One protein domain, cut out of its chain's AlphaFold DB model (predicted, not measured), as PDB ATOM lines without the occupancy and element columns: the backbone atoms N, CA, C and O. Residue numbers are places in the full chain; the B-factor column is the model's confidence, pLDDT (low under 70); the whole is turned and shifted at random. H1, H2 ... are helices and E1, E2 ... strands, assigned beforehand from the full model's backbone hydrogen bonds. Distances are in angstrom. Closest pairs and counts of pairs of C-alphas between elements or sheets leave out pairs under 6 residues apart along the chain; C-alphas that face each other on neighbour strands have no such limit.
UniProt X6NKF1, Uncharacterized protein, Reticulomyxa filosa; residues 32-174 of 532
ATOM      1  N   PRO A  32     100.632 134.446  84.557       75.38
ATOM      2  CA  PRO A  32      99.583 134.262  85.556       75.38
ATOM      3  C   PRO A  32     100.063 134.420  87.000       75.38
ATOM      4  O   PRO A  32      99.438 135.168  87.734       75.38
ATOM      5  N   LEU A  33     101.227 133.864  87.369       75.69
ATOM      6  CA  LEU A  33     101.819 134.087  88.696       75.69
ATOM      7  C   LEU A  33     102.075 135.579  88.973       75.69
ATOM      8  O   LEU A  33     101.738 136.076  90.041       75.69
ATOM      9  N   PHE A  34     102.643 136.319  88.018       81.38
ATOM     10  CA  PHE A  34     102.858 137.761  88.170       81.38
ATOM     11  C   PHE A  34     101.541 138.540  88.329       81.38
ATOM     12  O   PHE A  34     101.451 139.435  89.169       81.38
ATOM     13  N   HIS A  35     100.515 138.203  87.544       80.38
ATOM     14  CA  HIS A  35      99.202 138.858  87.617       80.38
ATOM     15  C   HIS A  35      98.472 138.509  88.910       80.38
ATOM     16  O   HIS A  35      97.935 139.409  89.549       80.38
ATOM     17  N   ASP A  36      98.550 137.254  89.349       73.62
ATOM     18  CA  ASP A  36      97.958 136.776  90.594       73.62
ATOM     19  C   ASP A  36      98.527 137.483  91.817       73.62
ATOM     20  O   ASP A  36      97.751 137.929  92.658       73.62
ATOM     21  N   LEU A  37      99.850 137.666  91.877       74.06
ATOM     22  CA  LEU A  37     100.513 138.390  92.967       74.06
ATOM     23  C   LEU A  37     100.054 139.847  93.081       74.06
ATOM     24  O   LEU A  37      99.988 140.392  94.182       74.06
ATOM     25  N   ILE A  38      99.741 140.486  91.952       73.06
ATOM     26  CA  ILE A  38      99.230 141.858  91.926       73.06
ATOM     27  C   ILE A  38      97.738 141.885  92.275       73.06
ATOM     28  O   ILE A  38      97.307 142.724  93.064       73.06
ATOM     29  N   GLN A  39      96.945 140.977  91.703       68.44
ATOM     30  CA  GLN A  39      95.501 140.859  91.946       68.44
ATOM     31  C   GLN A  39      95.173 140.365  93.359       68.44
ATOM     32  O   GLN A  39      94.068 140.585  93.837       68.44
ATOM     33  N   ASP A  40      96.132 139.750  94.054       63.69
ATOM     34  CA  ASP A  40      96.050 139.408  95.476       63.69
ATOM     35  C   ASP A  40      95.909 140.618  96.399       63.69
ATOM     36  O   ASP A  40      95.706 140.441  97.605       63.69
ATOM     37  N   LEU A  41      96.053 141.825  95.852       57.28
ATOM     38  CA  LEU A  41      95.923 143.077  96.565       57.28
ATOM     39  C   LEU A  41      94.659 143.816  96.105       57.28
ATOM     40  O   LEU A  41      94.431 143.935  94.890       57.28
ATOM     41  N   PRO A  42      93.889 144.390  97.054       54.56
ATOM     42  CA  PRO A  42      92.727 145.208  96.736       54.56
ATOM     43  C   PRO A  42      93.074 146.294  95.723       54.56
ATOM     44  O   PRO A  42      94.190 146.822  95.722       54.56
ATOM     45  N   ILE A  43      92.104 146.713  94.908       53.72
ATOM     46  CA  ILE A  43      92.258 147.904  94.061       53.72
ATOM     47  C   ILE A  43      92.581 149.103  94.970       53.72
ATOM     48  O   ILE A  43      91.841 149.419  95.903       53.72
ATOM     49  N   GLY A  44      93.731 149.738  94.725       54.03
ATOM     50  CA  GLY A  44      94.310 150.772  95.586       54.03
ATOM     51  C   GLY A  44      95.328 150.272  96.618       54.03
ATOM     52  O   GLY A  44      95.946 151.080  97.289       54.03
ATOM     53  N   ALA A  45      95.539 148.971  96.774       58.75
ATOM     54  CA  ALA A  45      96.660 148.395  97.524       58.75
ATOM     55  C   ALA A  45      97.687 147.698  96.610       58.75
ATOM     56  O   ALA A  45      98.742 147.279  97.080       58.75
ATOM     57  N   ARG A  46      97.379 147.601  95.309       71.81
ATOM     58  CA  ARG A  46      98.293 147.159  94.250       71.81
ATOM     59  C   ARG A  46      99.495 148.108  94.142       71.81
ATOM     60  O   ARG A  46      99.394 149.288  94.473       71.81
ATOM     61  N   PHE A  47     100.627 147.603  93.660       74.25
ATOM     62  CA  PHE A  47     101.880 148.358  93.545       74.25
ATOM     63  C   PHE A  47     102.416 148.392  92.112       74.25
ATOM     64  O   PHE A  47     102.069 147.563  91.268       74.25
ATOM     65  N   ALA A  48     103.306 149.350  91.851       85.44
ATOM     66  CA  ALA A  48     104.190 149.283  90.695       85.44
ATOM     67  C   ALA A  48     105.213 148.148  90.883       85.44
ATOM     68  O   ALA A  48     105.492 147.728  92.008       85.44
ATOM     69  N   SER A  49     105.781 147.649  89.788       87.75
ATOM     70  CA  SER A  49     106.751 146.550  89.822       87.75
ATOM     71  C   SER A  49     107.982 146.855  88.977       87.75
ATOM     72  O   SER A  49     107.881 147.516  87.949       87.75
ATOM     73  N   VAL A  50     109.137 146.327  89.373       90.00
ATOM     74  CA  VAL A  50     110.341 146.251  88.541       90.00
ATOM     75  C   VAL A  50     110.711 144.792  88.380       90.00
ATOM     76  O   VAL A  50     110.911 144.087  89.366       90.00
ATOM     77  N   ILE A  51     110.814 144.347  87.135       91.12
ATOM     78  CA  ILE A  51     111.149 142.971  86.790       91.12
ATOM     79  C   ILE A  51     112.507 142.968  86.095       91.12
ATOM     80  O   ILE A  51     112.674 143.651  85.088       91.12
ATOM     81  N   ALA A  52     113.471 142.210  86.611       90.19
ATOM     82  CA  ALA A  52     114.724 141.931  85.924       90.19
ATOM     83  C   ALA A  52     114.568 140.667  85.068       90.19
ATOM     84  O   ALA A  52     114.521 139.555  85.594       90.19
ATOM     85  N   LEU A  53     114.475 140.835  83.751       90.06
ATOM     86  CA  LEU A  53     114.420 139.732  82.800       90.06
ATOM     87  C   LEU A  53     115.833 139.354  82.367       90.06
ATOM     88  O   LEU A  53     116.594 140.209  81.916       90.06
ATOM     89  N   TYR A  54     116.193 138.084  82.485       87.12
ATOM     90  CA  TYR A  54     117.561 137.622  82.258       87.12
ATOM     91  C   TYR A  54     117.590 136.274  81.533       87.12
ATOM     92  O   TYR A  54     116.595 135.562  81.505       87.12
ATOM     93  N   ASN A  55     118.722 135.926  80.925       85.81
ATOM     94  CA  ASN A  55     118.981 134.585  80.394       85.81
ATOM     95  C   ASN A  55     120.018 133.893  81.282       85.81
ATOM     96  O   ASN A  55     120.912 134.568  81.799       85.81
ATOM     97  N   ASP A  56     119.953 132.567  81.413       82.94
ATOM     98  CA  ASP A  56     120.908 131.788  82.214       82.94
ATOM     99  C   ASP A  56     122.256 131.587  81.496       82.94
ATOM    100  O   ASP A  56     122.714 130.484  81.202       82.94
ATOM    101  N   THR A  57     122.905 132.703  81.170       85.56
ATOM    102  CA  THR A  57     124.290 132.750  80.699       85.56
ATOM    103  C   THR A  57     125.187 133.284  81.808       85.56
ATOM    104  O   THR A  57     124.770 134.095  82.641       85.56
ATOM    105  N   LYS A  58     126.453 132.852  81.835       83.06
ATOM    106  CA  LYS A  58     127.407 133.279  82.874       83.06
ATOM    107  C   LYS A  58     127.575 134.796  82.894       83.06
ATOM    108  O   LYS A  58     127.660 135.388  83.968       83.06
ATOM    109  N   GLU A  59     127.610 135.406  81.717       86.31
ATOM    110  CA  GLU A  59     127.781 136.838  81.517       86.31
ATOM    111  C   GLU A  59     126.569 137.610  82.060       86.31
ATOM    112  O   GLU A  59     126.740 138.540  82.847       86.31
ATOM    113  N   CYS A  60     125.345 137.183  81.725       85.19
ATOM    114  CA  CYS A  60     124.126 137.852  82.186       85.19
ATOM    115  C   CYS A  60     123.921 137.704  83.703       85.19
ATOM    116  O   CYS A  60     123.593 138.668  84.392       85.19
ATOM    117  N   GLN A  61     124.216 136.526  84.260       81.81
ATOM    118  CA  GLN A  61     124.179 136.286  85.706       81.81
ATOM    119  C   GLN A  61     125.174 137.172  86.476       81.81
ATOM    120  O   GLN A  61     124.876 137.655  87.570       81.81
ATOM    121  N   GLN A  62     126.368 137.405  85.921       84.94
ATOM    122  CA  GLN A  62     127.343 138.329  86.511       84.94
ATOM    123  C   GLN A  62     126.834 139.773  86.491       84.94
ATOM    124  O   GLN A  62     126.959 140.469  87.500       84.94
ATOM    125  N   GLN A  63     126.219 140.206  85.388       85.56
ATOM    126  CA  GLN A  63     125.625 141.540  85.272       85.56
ATOM    127  C   GLN A  63     124.444 141.722  86.237       85.56
ATOM    128  O   GLN A  63     124.387 142.723  86.949       85.56
ATOM    129  N   LEU A  64     123.559 140.728  86.363       83.75
ATOM    130  CA  LEU A  64     122.444 140.747  87.317       83.75
ATOM    131  C   LEU A  64     122.923 140.877  88.768       83.75
ATOM    132  O   LEU A  64     122.376 141.670  89.536       83.75
ATOM    133  N   LYS A  65     123.986 140.152  89.142       82.56
ATOM    134  CA  LYS A  65     124.623 140.295  90.460       82.56
ATOM    135  C   LYS A  65     125.240 141.682  90.649       82.56
ATOM    136  O   LYS A  65     125.096 142.263  91.722       82.56
ATOM    137  N   ALA A  66     125.881 142.229  89.616       83.88
ATOM    138  CA  ALA A  66     126.487 143.559  89.657       83.88
ATOM    139  C   ALA A  66     125.453 144.691  89.811       83.88
ATOM    140  O   ALA A  66     125.763 145.710  90.426       83.88
ATOM    141  N   LEU A  67     124.218 144.504  89.327       80.75
ATOM    142  CA  LEU A  67     123.125 145.470  89.520       80.75
ATOM    143  C   LEU A  67     122.687 145.627  90.974       80.75
ATOM    144  O   LEU A  67     122.003 146.606  91.290       80.75
ATOM    145  N   ASN A  68     123.057 144.679  91.843       80.31
ATOM    146  CA  ASN A  68     122.682 144.689  93.252       80.31
ATOM    147  C   ASN A  68     121.147 144.770  93.429       80.31
ATOM    148  O   ASN A  68     120.637 145.486  94.289       80.31
ATOM    149  N   PHE A  69     120.418 144.070  92.548       76.81
ATOM    150  CA  PHE A  69     118.964 144.173  92.368       76.81
ATOM    151  C   PHE A  69     118.161 143.760  93.611       76.81
ATOM    152  O   PHE A  69     117.137 144.360  93.915       76.81
ATOM    153  N   HIS A  70     118.663 142.760  94.340       65.88
ATOM    154  CA  HIS A  70     118.019 142.176  95.524       65.88
ATOM    155  C   HIS A  70     118.524 142.724  96.851       65.88
ATOM    156  O   HIS A  70     118.085 142.293  97.913       65.88
ATOM    157  N   ASN A  71     119.497 143.622  96.819       64.56
ATOM    158  CA  ASN A  71     120.047 144.149  98.049       64.56
ATOM    159  C   ASN A  71     119.176 145.333  98.466       64.56
ATOM    160  O   ASN A  71     119.152 146.360  97.778       64.56
ATOM    161  N   ASP A  72     118.463 145.172  99.584       55.84
ATOM    162  CA  ASP A  72     117.679 146.203 100.288       55.84
ATOM    163  C   ASP A  72     118.600 147.274 100.908       55.84
ATOM    164  O   ASP A  72     118.419 147.745 102.032       55.84
ATOM    165  N   ASP A  73     119.635 147.665 100.161       57.31
ATOM    166  CA  ASP A  73     120.367 148.886 100.414       57.31
ATOM    167  C   ASP A  73     119.361 150.028 100.537       57.31
ATOM    168  O   ASP A  73     118.301 150.031  99.907       57.31
ATOM    169  N   ASN A  74     119.733 151.017 101.348       61.75
ATOM    170  CA  ASN A  74     118.941 152.175 101.752       61.75
ATOM    171  C   ASN A  74     118.423 153.062 100.602       61.75
ATOM    172  O   ASN A  74     118.144 154.215 100.872       61.75
ATOM    173  N   ASP A  75     118.318 152.603  99.358       74.56
ATOM    174  CA  ASP A  75     118.089 153.416  98.167       74.56
ATOM    175  C   ASP A  75     116.870 152.974  97.325       74.56
ATOM    176  O   ASP A  75     116.753 153.381  96.172       74.56
ATOM    177  N   LEU A  76     115.963 152.138  97.853       80.12
ATOM    178  CA  LEU A  76     114.705 151.734  97.194       80.12
ATOM    179  C   LEU A  76     113.489 151.952  98.112       80.12
ATOM    180  O   LEU A  76     113.640 151.867  99.327       80.12
ATOM    181  N   PRO A  77     112.282 152.236  97.588       74.88
ATOM    182  CA  PRO A  77     111.074 152.301  98.412       74.88
ATOM    183  C   PRO A  77     110.821 150.979  99.152       74.88
ATOM    184  O   PRO A  77     111.301 149.928  98.737       74.88
ATOM    185  N   GLY A  78     110.056 151.032 100.246       71.75
ATOM    186  CA  GLY A  78     109.614 149.819 100.938       71.75
ATOM    187  C   GLY A  78     108.775 148.913 100.030       71.75
ATOM    188  O   GLY A  78     108.120 149.389  99.098       71.75
ATOM    189  N   LEU A  79     108.788 147.607 100.302       66.12
ATOM    190  CA  LEU A  79     108.069 146.606  99.504       66.12
ATOM    191  C   LEU A  79     106.544 146.795  99.516       66.12
ATOM    192  O   LEU A  79     105.853 146.331  98.615       66.12
ATOM    193  N   GLU A  80     106.006 147.532 100.487       65.12
ATOM    194  CA  GLU A  80     104.606 147.965 100.525       65.12
ATOM    195  C   GLU A  80     104.226 148.948  99.396       65.12
ATOM    196  O   GLU A  80     103.062 149.325  99.251       65.12
ATOM    197  N   HIS A  81     105.207 149.400  98.614       71.56
ATOM    198  CA  HIS A  81     105.048 150.403  97.568       71.56
ATOM    199  C   HIS A  81     105.575 149.972  96.197       71.56
ATOM    200  O   HIS A  81     105.230 150.592  95.188       71.56
ATOM    201  N   LEU A  82     106.424 148.947  96.161       79.25
ATOM    202  CA  LEU A  82     107.133 148.517  94.969       79.25
ATOM    203  C   LEU A  82     107.447 147.023  95.056       79.25
ATOM    204  O   LEU A  82     108.100 146.586  96.002       79.25
ATOM    205  N   MET A  83     107.073 146.257  94.033       80.88
ATOM    206  CA  MET A  83     107.531 144.875  93.891       80.88
ATOM    207  C   MET A  83     108.804 144.802  93.055       80.88
ATOM    208  O   MET A  83     108.870 145.353  91.961       80.88
ATOM    209  N   LEU A  84     109.801 144.075  93.552       82.69
ATOM    210  CA  LEU A  84     110.978 143.677  92.786       82.69
ATOM    211  C   LEU A  84     110.824 142.205  92.419       82.69
ATOM    212  O   LEU A  84     110.461 141.397  93.272       82.69
ATOM    213  N   ALA A  85     111.080 141.857  91.166       84.00
ATOM    214  CA  ALA A  85     110.966 140.484  90.700       84.00
ATOM    215  C   ALA A  85     112.037 140.159  89.656       84.00
ATOM    216  O   ALA A  85     112.568 141.052  89.000       84.00
ATOM    217  N   GLN A  86     112.355 138.882  89.481       86.12
ATOM    218  CA  GLN A  86     113.233 138.411  88.406       86.12
ATOM    219  C   GLN A  86     112.508 137.408  87.523       86.12
ATOM    220  O   GLN A  86     111.596 136.734  87.984       86.12
ATOM    221  N   TYR A  87     112.899 137.301  86.259       86.31
ATOM    222  CA  TYR A  87     112.302 136.361  85.318       86.31
ATOM    223  C   TYR A  87     113.365 135.815  84.361       86.31
ATOM    224  O   TYR A  87     113.952 136.573  83.588       86.31
ATOM    225  N   GLU A  88     113.616 134.507  84.401       83.38
ATOM    226  CA  GLU A  88     114.555 133.859  83.484       83.38
ATOM    227  C   GLU A  88     113.849 133.529  82.158       83.38
ATOM    228  O   GLU A  88     112.991 132.647  82.074       83.38
ATOM    229  N   MET A  89     114.210 134.239  81.097       82.88
ATOM    230  CA  MET A  89     113.581 134.110  79.784       82.88
ATOM    231  C   MET A  89     113.972 132.810  79.067       82.88
ATOM    232  O   MET A  89     113.162 132.266  78.314       82.88
ATOM    233  N   SER A  90     115.189 132.298  79.294       78.25
ATOM    234  CA  SER A  90     115.697 131.081  78.643       78.25
ATOM    235  C   SER A  90     114.927 129.829  79.040       78.25
ATOM    236  O   SER A  90     114.695 128.966  78.198       78.25
ATOM    237  N   ALA A  91     114.481 129.754  80.288       72.06
ATOM    238  CA  ALA A  91     113.859 128.554  80.810       72.06
ATOM    239  C   ALA A  91     112.347 128.479  80.575       72.06
ATOM    240  O   ALA A  91     111.755 127.464  80.913       72.06
ATOM    241  N   LEU A  92     111.677 129.474  79.977       69.56
ATOM    242  CA  LEU A  92     110.211 129.438  79.815       69.56
ATOM    243  C   LEU A  92     109.706 128.184  79.076       69.56
ATOM    244  O   LEU A  92     108.735 127.563  79.506       69.56
ATOM    245  N   LYS A  93     110.367 127.809  77.973       65.62
ATOM    246  CA  LYS A  93     110.002 126.617  77.187       65.62
ATOM    247  C   LYS A  93     110.276 125.313  77.931       65.62
ATOM    248  O   LYS A  93     109.613 124.319  77.665       65.62
ATOM    249  N   ASP A  94     111.239 125.334  78.846       66.62
ATOM    250  CA  ASP A  94     111.623 124.171  79.638       66.62
ATOM    251  C   ASP A  94     110.777 124.057  80.919       66.62
ATOM    252  O   ASP A  94     110.465 122.946  81.344       66.62
ATOM    253  N   ARG A  95     110.336 125.193  81.479       64.75
ATOM    254  CA  ARG A  95     109.542 125.352  82.708       64.75
ATOM    255  C   ARG A  95     108.140 124.753  82.594       64.75
ATOM    256  O   ARG A  95     107.644 124.177  83.561       64.75
ATOM    257  N   ILE A  96     107.475 124.889  81.449       59.81
ATOM    258  CA  ILE A  96     106.052 124.550  81.318       59.81
ATOM    259  C   ILE A  96     105.889 123.240  80.539       59.81
ATOM    260  O   ILE A  96     106.411 123.071  79.443       59.81
ATOM    261  N   TRP A  97     105.178 122.285  81.139       54.53
ATOM    262  CA  TRP A  97     104.981 120.937  80.593       54.53
ATOM    263  C   TRP A  97     103.848 120.841  79.557       54.53
ATOM    264  O   TRP A  97     103.785 119.855  78.827       54.53
ATOM    265  N   HIS A  98     102.970 121.845  79.487       51.38
ATOM    266  CA  HIS A  98     101.986 122.039  78.420       51.38
ATOM    267  C   HIS A  98     102.495 123.116  77.450       51.38
ATOM    268  O   HIS A  98     103.275 123.983  77.845       51.38
ATOM    269  N   GLU A  99     102.111 123.039  76.173       57.59
ATOM    270  CA  GLU A  99     102.607 123.944  75.129       57.59
ATOM    271  C   GLU A  99     102.453 125.418  75.550       57.59
ATOM    272  O   GLU A  99     101.376 125.861  75.952       57.59
ATOM    273  N   VAL A 100     103.556 126.177  75.503       59.66
ATOM    274  CA  VAL A 100     103.567 127.584  75.919       59.66
ATOM    275  C   VAL A 100     102.769 128.410  74.918       59.66
ATOM    276  O   VAL A 100     103.227 128.646  73.801       59.66
ATOM    277  N   GLU A 101     101.604 128.898  75.330       67.19
ATOM    278  CA  GLU A 101     100.909 129.960  74.610       67.19
ATOM    279  C   GLU A 101     101.573 131.322  74.889       67.19
ATOM    280  O   GLU A 101     102.007 131.594  76.011       67.19
ATOM    281  N   ASP A 102     101.611 132.215  73.891       65.19
ATOM    282  CA  ASP A 102     102.258 133.541  73.983       65.19
ATOM    283  C   ASP A 102     101.764 134.374  75.173       65.19
ATOM    284  O   ASP A 102     102.508 135.160  75.761       65.19
ATOM    285  N   HIS A 103     100.505 134.175  75.561       67.75
ATOM    286  CA  HIS A 103      99.895 134.878  76.675       67.75
ATOM    287  C   HIS A 103     100.454 134.446  78.040       67.75
ATOM    288  O   HIS A 103     100.130 135.110  79.014       67.75
ATOM    289  N   MET A 104     101.260 133.383  78.150       72.94
ATOM    290  CA  MET A 104     101.900 132.948  79.402       72.94
ATOM    291  C   MET A 104     103.309 133.524  79.602       72.94
ATOM    292  O   MET A 104     103.838 133.486  80.719       72.94
ATOM    293  N   ASP A 105     103.910 134.087  78.555       80.62
ATOM    294  CA  ASP A 105     105.238 134.695  78.600       80.62
ATOM    295  C   ASP A 105     105.176 136.137  79.127       80.62
ATOM    296  O   ASP A 105     104.559 137.021  78.523       80.62
ATOM    297  N   ILE A 106     105.869 136.398  80.240       86.06
ATOM    298  CA  ILE A 106     105.980 137.743  80.820       86.06
ATOM    299  C   ILE A 106     106.713 138.689  79.859       86.06
ATOM    300  O   ILE A 106     106.260 139.811  79.643       86.06
ATOM    301  N   ALA A 107     107.811 138.247  79.243       86.75
ATOM    302  CA  ALA A 107     108.608 139.057  78.327       86.75
ATOM    303  C   ALA A 107     107.816 139.445  77.071       86.75
ATOM    304  O   ALA A 107     107.902 140.583  76.604       86.75
ATOM    305  N   ALA A 108     107.029 138.518  76.520       84.88
ATOM    306  CA  ALA A 108     106.167 138.809  75.375       84.88
ATOM    307  C   ALA A 108     105.056 139.797  75.758       84.88
ATOM    308  O   ALA A 108     104.852 140.799  75.069       84.88
ATOM    309  N   THR A 109     104.396 139.549  76.892       83.94
ATOM    310  CA  THR A 109     103.274 140.358  77.388       83.94
ATOM    311  C   THR A 109     103.694 141.794  77.684       83.94
ATOM    312  O   THR A 109     103.000 142.727  77.301       83.94
ATOM    313  N   LEU A 110     104.851 141.996  78.317       87.81
ATOM    314  CA  LEU A 110     105.351 143.327  78.669       87.81
ATOM    315  C   LEU A 110     106.041 144.045  77.493       87.81
ATOM    316  O   LEU A 110     106.668 145.084  77.685       87.81
ATOM    317  N   GLY A 111     105.958 143.498  76.273       86.19
ATOM    318  CA  GLY A 111     106.536 144.097  75.067       86.19
ATOM    319  C   GLY A 111     108.062 143.993  74.966       86.19
ATOM    320  O   GLY A 111     108.656 144.564  74.051       86.19
ATOM    321  N   VAL A 112     108.706 143.234  75.856       86.75
ATOM    322  CA  VAL A 112     110.168 143.081  75.914       86.75
ATOM    323  C   VAL A 112     110.694 142.340  74.692       86.75
ATOM    324  O   VAL A 112     111.714 142.737  74.139       86.75
ATOM    325  N   ARG A 113     109.986 141.311  74.203       82.94
ATOM    326  CA  ARG A 113     110.404 140.602  72.979       82.94
ATOM    327  C   ARG A 113     110.485 141.536  71.772       82.94
ATOM    328  O   ARG A 113     111.515 141.582  71.113       82.94
ATOM    329  N   LYS A 114     109.449 142.353  71.558       83.00
ATOM    330  CA  LYS A 114     109.427 143.368  70.490       83.00
ATOM    331  C   LYS A 114     110.564 144.378  70.650       83.00
ATOM    332  O   LYS A 114     111.162 144.792  69.663       83.00
ATOM    333  N   TYR A 115     110.867 144.767  71.888       83.25
ATOM    334  CA  TYR A 115     111.996 145.640  72.186       83.25
ATOM    335  C   TYR A 115     113.336 144.999  71.791       83.25
ATOM    336  O   TYR A 115     114.109 145.622  71.065       83.25
ATOM    337  N   VAL A 116     113.582 143.750  72.194       81.62
ATOM    338  CA  VAL A 116     114.801 142.999  71.845       81.62
ATOM    339  C   VAL A 116     114.926 142.822  70.330       81.62
ATOM    340  O   VAL A 116     115.979 143.102  69.771       81.62
ATOM    341  N   GLU A 117     113.846 142.436  69.648       83.31
ATOM    342  CA  GLU A 117     113.808 142.271  68.186       83.31
ATOM    343  C   GLU A 117     114.080 143.578  67.424       83.31
ATOM    344  O   GLU A 117     114.591 143.550  66.305       83.31
ATOM    345  N   SER A 118     113.755 144.731  68.019       81.81
ATOM    346  CA  SER A 118     114.005 146.051  67.422       81.81
ATOM    347  C   SER A 118     115.454 146.540  67.557       81.81
ATOM    348  O   SER A 118     115.815 147.560  66.967       81.81
ATOM    349  N   LYS A 119     116.285 145.843  68.338       79.19
ATOM    350  CA  LYS A 119     117.669 146.213  68.658       79.19
ATOM    351  C   LYS A 119     118.649 145.248  67.987       79.19
ATOM    352  O   LYS A 119     118.316 144.121  67.631       79.19
ATOM    353  N   THR A 120     119.894 145.683  67.811       70.56
ATOM    354  CA  THR A 120     120.970 144.779  67.380       70.56
ATOM    355  C   THR A 120     121.374 143.846  68.534       70.56
ATOM    356  O   THR A 120     121.429 144.314  69.672       70.56
ATOM    357  N   PRO A 121     121.703 142.562  68.286       65.75
ATOM    358  CA  PRO A 121     122.065 141.610  69.344       65.75
ATOM    359  C   PRO A 121     123.174 142.112  70.281       65.75
ATOM    360  O   PRO A 121     123.071 141.956  71.493       65.75
ATOM    361  N   ASP A 122     124.169 142.812  69.734       61.88
ATOM    362  CA  ASP A 122     125.306 143.367  70.483       61.88
ATOM    363  C   ASP A 122     124.936 144.573  71.374       61.88
ATOM    364  O   ASP A 122     125.762 145.058  72.143       61.88
ATOM    365  N   THR A 123     123.701 145.074  71.266       63.66
ATOM    366  CA  THR A 123     123.186 146.238  72.016       63.66
ATOM    367  C   THR A 123     122.109 145.879  73.038       63.66
ATOM    368  O   THR A 123     121.625 146.756  73.749       63.66
ATOM    369  N   CYS A 124     121.703 144.609  73.116       66.06
ATOM    370  CA  CYS A 124     120.755 144.154  74.126       66.06
ATOM    371  C   CYS A 124     121.493 143.810  75.424       66.06
ATOM    372  O   CYS A 124     122.147 142.774  75.527       66.06
ATOM    373  N   GLU A 125     121.365 144.680  76.424       73.44
ATOM    374  CA  GLU A 125     121.852 144.424  77.781       73.44
ATOM    375  C   GLU A 125     121.089 143.263  78.435       73.44
ATOM    376  O   GLU A 125     119.898 143.065  78.191       73.44
ATOM    377  N   CYS A 126     121.773 142.481  79.272       79.94
ATOM    378  CA  CYS A 126     121.171 141.388  80.029       79.94
ATOM    379  C   CYS A 126     121.718 141.421  81.462       79.94
ATOM    380  O   CYS A 126     122.901 141.158  81.649       79.94
ATOM    381  N   PRO A 127     120.893 141.690  82.486       86.69
ATOM    382  CA  PRO A 127     119.432 141.635  82.471       86.69
ATOM    383  C   PRO A 127     118.768 142.928  81.967       86.69
ATOM    384  O   PRO A 127     119.299 144.023  82.130       86.69
ATOM    385  N   LEU A 128     117.557 142.798  81.429       90.25
ATOM    386  CA  LEU A 128     116.678 143.918  81.097       90.25
ATOM    387  C   LEU A 128     115.811 144.255  82.310       90.25
ATOM    388  O   LEU A 128     115.074 143.396  82.794       90.25
ATOM    389  N   LEU A 129     115.858 145.499  82.792       91.19
ATOM    390  CA  LEU A 129     114.953 145.944  83.855       91.19
ATOM    391  C   LEU A 129     113.703 146.569  83.248       91.19
ATOM    392  O   LEU A 129     113.786 147.480  82.424       91.19
ATOM    393  N   VAL A 130     112.541 146.100  83.683       92.94
ATOM    394  CA  VAL A 130     111.242 146.523  83.164       92.94
ATOM    395  C   VAL A 130     110.401 147.063  84.302       92.94
ATOM    396  O   VAL A 130     110.075 146.338  85.237       92.94
ATOM    397  N   PHE A 131     110.044 148.337  84.211       92.56
ATOM    398  CA  PHE A 131     109.115 148.984  85.118       92.56
ATOM    399  C   PHE A 131     107.683 148.813  84.614       92.56
ATOM    400  O   PHE A 131     107.322 149.275  83.527       92.56
ATOM    401  N   VAL A 132     106.869 148.171  85.444       91.19
ATOM    402  CA  VAL A 132     105.432 147.995  85.267       91.19
ATOM    403  C   VAL A 132     104.722 149.003  86.182       91.19
ATOM    404  O   VAL A 132     104.784 148.857  87.406       91.19
ATOM    405  N   PRO A 133     104.079 150.046  85.630       88.31
ATOM    406  CA  PRO A 133     103.468 151.102  86.431       88.31
ATOM    407  C   PRO A 133     102.236 150.608  87.193       88.31
ATOM    408  O   PRO A 133     101.601 149.624  86.819       88.31
ATOM    409  N   ILE A 134     101.841 151.339  88.235       80.19
ATOM    410  CA  ILE A 134     100.636 151.008  89.005       80.19
ATOM    411  C   ILE A 134      99.356 151.068  88.161       80.19
ATOM    412  O   ILE A 134      98.424 150.317  88.417       80.19
ATOM    413  N   ASP A 135      99.316 151.895  87.113       80.94
ATOM    414  CA  ASP A 135      98.176 151.944  86.193       80.94
ATOM    415  C   ASP A 135      97.997 150.625  85.443       80.94
ATOM    416  O   ASP A 135      96.864 150.180  85.271       80.94
ATOM    417  N   TYR A 136      99.091 149.942  85.085       85.50
ATOM    418  CA  TYR A 136      99.030 148.577  84.560       85.50
ATOM    419  C   TYR A 136      98.404 147.647  85.606       85.50
ATOM    420  O   TYR A 136      97.469 146.917  85.304       85.50
ATOM    421  N   ALA A 137      98.865 147.716  86.858       76.19
ATOM    422  CA  ALA A 137      98.346 146.892  87.950       76.19
ATOM    423  C   ALA A 137      96.857 147.154  88.249       76.19
ATOM    424  O   ALA A 137      96.103 146.223  88.519       76.19
ATOM    425  N   ASN A 138      96.409 148.406  88.176       72.75
ATOM    426  CA  ASN A 138      95.018 148.805  88.398       72.75
ATOM    427  C   ASN A 138      94.110 148.488  87.204       72.75
ATOM    428  O   ASN A 138      92.912 148.295  87.389       72.75
ATOM    429  N   SER A 139      94.672 148.436  85.994       74.50
ATOM    430  CA  SER A 139      93.967 148.058  84.764       74.50
ATOM    431  C   SER A 139      94.108 146.583  84.409       74.50
ATOM    432  O   SER A 139      93.543 146.156  83.402       74.50
ATOM    433  N   LEU A 140      94.794 145.790  85.247       70.56
ATOM    434  CA  LEU A 140      94.583 144.350  85.292       70.56
ATOM    435  C   LEU A 140      93.110 144.140  85.612       70.56
ATOM    436  O   LEU A 140      92.689 144.179  86.773       70.56
ATOM    437  N   GLY A 141      92.353 143.956  84.530       57.41
ATOM    438  CA  GLY A 141      91.075 143.298  84.563       57.41
ATOM    439  C   GLY A 141      91.269 141.961  85.244       57.41
ATOM    440  O   GLY A 141      92.364 141.404  85.327       57.41
ATOM    441  N   ASP A 142      90.191 141.461  85.786       49.97
ATOM    442  CA  ASP A 142      90.272 140.280  86.610       49.97
ATOM    443  C   ASP A 142      90.327 138.978  85.774       49.97
ATOM    444  O   ASP A 142      90.169 137.886  86.305       49.97
ATOM    445  N   ASP A 143      90.549 139.079  84.458       50.28
ATOM    446  CA  ASP A 143      90.897 137.957  83.595       50.28
ATOM    447  C   ASP A 143      92.386 138.011  83.197       50.28
ATOM    448  O   ASP A 143      92.943 139.056  82.871       50.28
ATOM    449  N   TYR A 144      93.071 136.861  83.159       51.91
ATOM    450  CA  TYR A 144      94.457 136.799  82.652       51.91
ATOM    451  C   TYR A 144      94.557 137.060  81.138       51.91
ATOM    452  O   TYR A 144      95.637 136.943  80.563       51.91
ATOM    453  N   LEU A 145      93.437 137.340  80.466       53.75
ATOM    454  CA  LEU A 145      93.362 137.574  79.027       53.75
ATOM    455  C   LEU A 145      93.383 139.062  78.687       53.75
ATOM    456  O   LEU A 145      93.962 139.424  77.658       53.75
ATOM    457  N   THR A 146      92.839 139.926  79.550       61.34
ATOM    458  CA  THR A 146      93.038 141.364  79.416       61.34
ATOM    459  C   THR A 146      94.524 141.615  79.568       61.34
ATOM    460  O   THR A 146      95.140 141.360  80.602       61.34
ATOM    461  N   THR A 147      95.130 142.049  78.472       65.50
ATOM    462  CA  THR A 147      96.484 142.575  78.498       65.50
ATOM    463  C   THR A 147      96.307 144.066  78.720       65.50
ATOM    464  O   THR A 147      95.759 144.727  77.832       65.50
ATOM    465  N   PRO A 148      96.662 144.589  79.905       74.56
ATOM    466  CA  PRO A 148      96.574 146.015  80.157       74.56
ATOM    467  C   PRO A 148      97.409 146.786  79.142       74.56
ATOM    468  O   PRO A 148      98.304 146.222  78.508       74.56
ATOM    469  N   ASP A 149      97.134 148.081  78.999       80.19
ATOM    470  CA  ASP A 149      97.931 148.917  78.110       80.19
ATOM    471  C   ASP A 149      99.416 148.843  78.497       80.19
ATOM    472  O   ASP A 149      99.823 149.156  79.618       80.19
ATOM    473  N   THR A 150     100.235 148.393  77.550       85.00
ATOM    474  CA  THR A 150     101.677 148.238  77.723       85.00
ATOM    475  C   THR A 150     102.434 149.502  77.321       85.00
ATOM    476  O   THR A 150     103.650 149.548  77.482       85.00
ATOM    477  N   SER A 151     101.760 150.533  76.793       84.62
ATOM    478  CA  SER A 151     102.389 151.779  76.326       84.62
ATOM    479  C   SER A 151     103.124 152.541  77.439       84.62
ATOM    480  O   SER A 151     104.091 153.267  77.189       84.62
ATOM    481  N   THR A 152     102.691 152.344  78.686       85.00
ATOM    482  CA  THR A 152     103.254 152.977  79.880       85.00
ATOM    483  C   THR A 152     104.396 152.179  80.509       85.00
ATOM    484  O   THR A 152     105.065 152.698  81.401       85.00
ATOM    485  N   ILE A 153     104.644 150.944  80.058       90.56
ATOM    486  CA  ILE A 153     105.782 150.132  80.507       90.56
ATOM    487  C   ILE A 153     107.080 150.807  80.060       90.56
ATOM    488  O   ILE A 153     107.197 151.288  78.929       90.56
ATOM    489  N   LYS A 154     108.071 150.855  80.954       91.25
ATOM    490  CA  LYS A 154     109.388 151.437  80.667       91.25
ATOM    491  C   LYS A 154     110.468 150.380  80.821       91.25
ATOM    492  O   LYS A 154     110.461 149.626  81.785       91.25
ATOM    493  N   ILE A 155     111.406 150.353  79.883       89.94
ATOM    494  CA  ILE A 155     112.565 149.461  79.915       89.94
ATOM    495  C   ILE A 155     113.794 150.318  80.202       89.94
ATOM    496  O   ILE A 155     113.987 151.361  79.573       89.94
ATOM    497  N   TRP A 156     114.587 149.910  81.185       87.44
ATOM    498  CA  TRP A 156     115.882 150.515  81.453       87.44
ATOM    499  C   TRP A 156     116.883 150.065  80.389       87.44
ATOM    500  O   TRP A 156     117.031 148.870  80.143       87.44
ATOM    501  N   ASP A 157     117.580 151.027  79.796       77.00
ATOM    502  CA  ASP A 157     118.661 150.812  78.838       77.00
ATOM    503  C   ASP A 157     119.816 151.722  79.268       77.00
ATOM    504  O   ASP A 157     119.686 152.955  79.253       77.00
ATOM    505  N   SER A 158     120.923 151.127  79.730       67.06
ATOM    506  CA  SER A 158     122.044 151.901  80.270       67.06
ATOM    507  C   SER A 158     122.770 152.709  79.188       67.06
ATOM    508  O   SER A 158     123.388 153.730  79.495       67.06
ATOM    509  N   SER A 159     122.615 152.327  77.914       63.56
ATOM    510  CA  SER A 159     123.198 153.022  76.766       63.56
ATOM    511  C   SER A 159     122.413 154.270  76.338       63.56
ATOM    512  O   SER A 159     123.008 155.222  75.829       63.56
ATOM    513  N   SER A 160     121.092 154.312  76.567       56.09
ATOM    514  CA  SER A 160     120.233 155.435  76.156       56.09
ATOM    515  C   SER A 160     119.864 156.398  77.286       56.09
ATOM    516  O   SER A 160     119.474 157.536  77.020       56.09
ATOM    517  N   ASN A 161     119.983 155.979  78.547       60.31
ATOM    518  CA  ASN A 161     119.516 156.755  79.697       60.31
ATOM    519  C   ASN A 161     120.588 157.687  80.280       60.31
ATOM    520  O   ASN A 161     120.799 157.727  81.490       60.31
ATOM    521  N   GLY A 162     121.207 158.518  79.431       60.62
ATOM    522  CA  GLY A 162     122.236 159.501  79.818       60.62
ATOM    523  C   GLY A 162     121.788 160.597  80.804       60.62
ATOM    524  O   GLY A 162     122.583 161.465  81.154       60.62
ATOM    525  N   GLN A 163     120.525 160.571  81.245       71.00
ATOM    526  CA  GLN A 163     119.956 161.464  82.257       71.00
ATOM    527  C   GLN A 163     120.149 160.949  83.696       71.00
ATOM    528  O   GLN A 163     120.139 161.758  84.622       71.00
ATOM    529  N   PHE A 164     120.326 159.639  83.897       81.00
ATOM    530  CA  PHE A 164     120.413 159.027  85.227       81.00
ATOM    531  C   PHE A 164     121.732 158.276  85.391       81.00
ATOM    532  O   PHE A 164     122.172 157.574  84.485       81.00
ATOM    533  N   SER A 165     122.351 158.389  86.565       78.19
ATOM    534  CA  SER A 165     123.629 157.723  86.852       78.19
ATOM    535  C   SER A 165     123.464 156.242  87.214       78.19
ATOM    536  O   SER A 165     124.433 155.483  87.206       78.19
ATOM    537  N   SER A 166     122.237 155.816  87.533       85.50
ATOM    538  CA  SER A 166     121.899 154.432  87.864       85.50
ATOM    539  C   SER A 166     120.436 154.107  87.561       85.50
ATOM    540  O   SER A 166     119.576 154.991  87.526       85.50
ATOM    541  N   TRP A 167     120.127 152.812  87.446       87.12
ATOM    542  CA  TRP A 167     118.747 152.334  87.316       87.12
ATOM    543  C   TRP A 167     117.874 152.703  88.527       87.12
ATOM    544  O   TRP A 167     116.664 152.866  88.392       87.12
ATOM    545  N   LYS A 168     118.471 152.866  89.718       87.94
ATOM    546  CA  LYS A 168     117.746 153.269  90.931       87.94
ATOM    547  C   LYS A 168     117.250 154.709  90.819       87.94
ATOM    548  O   LYS A 168     116.100 154.975  91.143       87.94
ATOM    549  N   GLU A 169     118.077 155.630  90.326       87.81
ATOM    550  CA  GLU A 169     117.657 157.020  90.086       87.81
ATOM    551  C   GLU A 169     116.529 157.108  89.058       87.81
ATOM    552  O   GLU A 169     115.545 157.808  89.287       87.81
ATOM    553  N   TRP A 170     116.636 156.340  87.973       90.12
ATOM    554  CA  TRP A 170     115.574 156.212  86.977       90.12
ATOM    555  C   TRP A 170     114.268 155.700  87.568       90.12
ATOM    556  O   TRP A 170     113.209 156.271  87.330       90.12
ATOM    557  N   LEU A 171     114.341 154.653  88.386       89.62
ATOM    558  CA  LEU A 171     113.170 154.109  89.051       89.62
ATOM    559  C   LEU A 171     112.520 155.131  89.988       89.62
ATOM    560  O   LEU A 171     111.302 155.279  89.985       89.62
ATOM    561  N   TRP A 172     113.312 155.855  90.781       88.88
ATOM    562  CA  TRP A 172     112.779 156.903  91.649       88.88
ATOM    563  C   TRP A 172     112.108 158.022  90.859       88.88
ATOM    564  O   TRP A 172     111.070 158.515  91.295       88.88
ATOM    565  N   ASP A 173     112.640 158.388  89.694       89.75
ATOM    566  CA  ASP A 173     111.986 159.352  88.810       89.75
ATOM    567  C   ASP A 173     110.623 158.845  88.311       89.75
ATOM    568  O   ASP A 173     109.654 159.605  88.312       89.75
ATOM    569  N   LEU A 174     110.512 157.549  88.001       89.88
ATOM    570  CA  LEU A 174     109.250 156.902  87.614       89.88
ATOM    571  C   LEU A 174     108.236 156.767  88.764       89.88
ATOM    572  O   LEU A 174     107.042 156.634  88.508       89.88
TER     573      LEU A 174
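AT A GLANCE: This is residues 32 to 174 of the 532 residues of an uncharacterized protein of Reticulomyxa filosa (UniProt X6NKF1). A twisted four-stranded sheet runs through the middle of a rounded body, with short helices and long loops round it. H7 covers part of one face along E3, H6 sits near where E1 begins, H2 near where E1 ends, and H3 is off the sheet. The printed part has 143 residues with seven named helices and four named strands, in the order H1 E1 H2 E2 H3 H4 H5 E3 H6 E4 H7; the sheet's order is E2, E1, E3, E4, mixed. The class is mixed, helices and strands, with under half of the residues, 67 of 143, in named elements. The whole is compact, with a radius of gyration of the C-alphas of 15.1 A and spans of 37 by 36 by 25 A.

HOW THE PARTS SIT: H1, residues 32 to 39, only grazes the sheet, with residues 34 to 38. E1, residues 48 to 54, H2, residues 58 to 66, and E2, residues 82 to 88, form a strand-helix-strand unit, two parallel neighbour strands with a helix between, and its crossover is right-handed. Across E1 and E2, N 52 and O 85 are 2.8 A apart, within hydrogen-bond range. H2 is on the sheet, over E1, at a height of 9.5 A, with only just enough of the sheet's C-alphas near it, 6, for a local plane. H3, residues 92 to 95, is not on the sheet. H4, residues 106 to 109, and H5, residues 112 to 117, only graze it. E3, residues 128 to 132, is antiparallel to E1, with N 51 and O 130 2.8 A apart. H6, residues 134 to 139, only grazes the sheet; its closest C-alpha to E1 is that of Ile 134, 4.3 A from that of Ala 48. E4, residues 154 to 156, is antiparallel to E3, with N 131 and O 154 2.8 A apart. H7, residues 167 to 174, is over E3 at a height of 9.6 A, on the same face as H2. Every O i to N i+4 pair is within hydrogen-bond range in H1, H2, H5, H6 and H7; H3 and H4 are too short for one.

IN THESE COORDINATES: H1 begins at C-alpha 32, (99.583, 134.262, 85.556). E1 is 19.6 A long, E2 20.0 A, E3 12.7 A and H2 12.4 A. H7 ends at C-alpha 174, (109.250, 156.902, 87.614).

THE WHOLE: The C-alphas of His 98 and Gln 163, the two farthest apart, are 43.5 A apart. The printed part has no cut. The links H2 to E2 and H6 to E4 are long. Residues 117 to 122 stand free. Mean pLDDT of the printed part is 76.2, and 42 residues are under 70, among them 92 to 103.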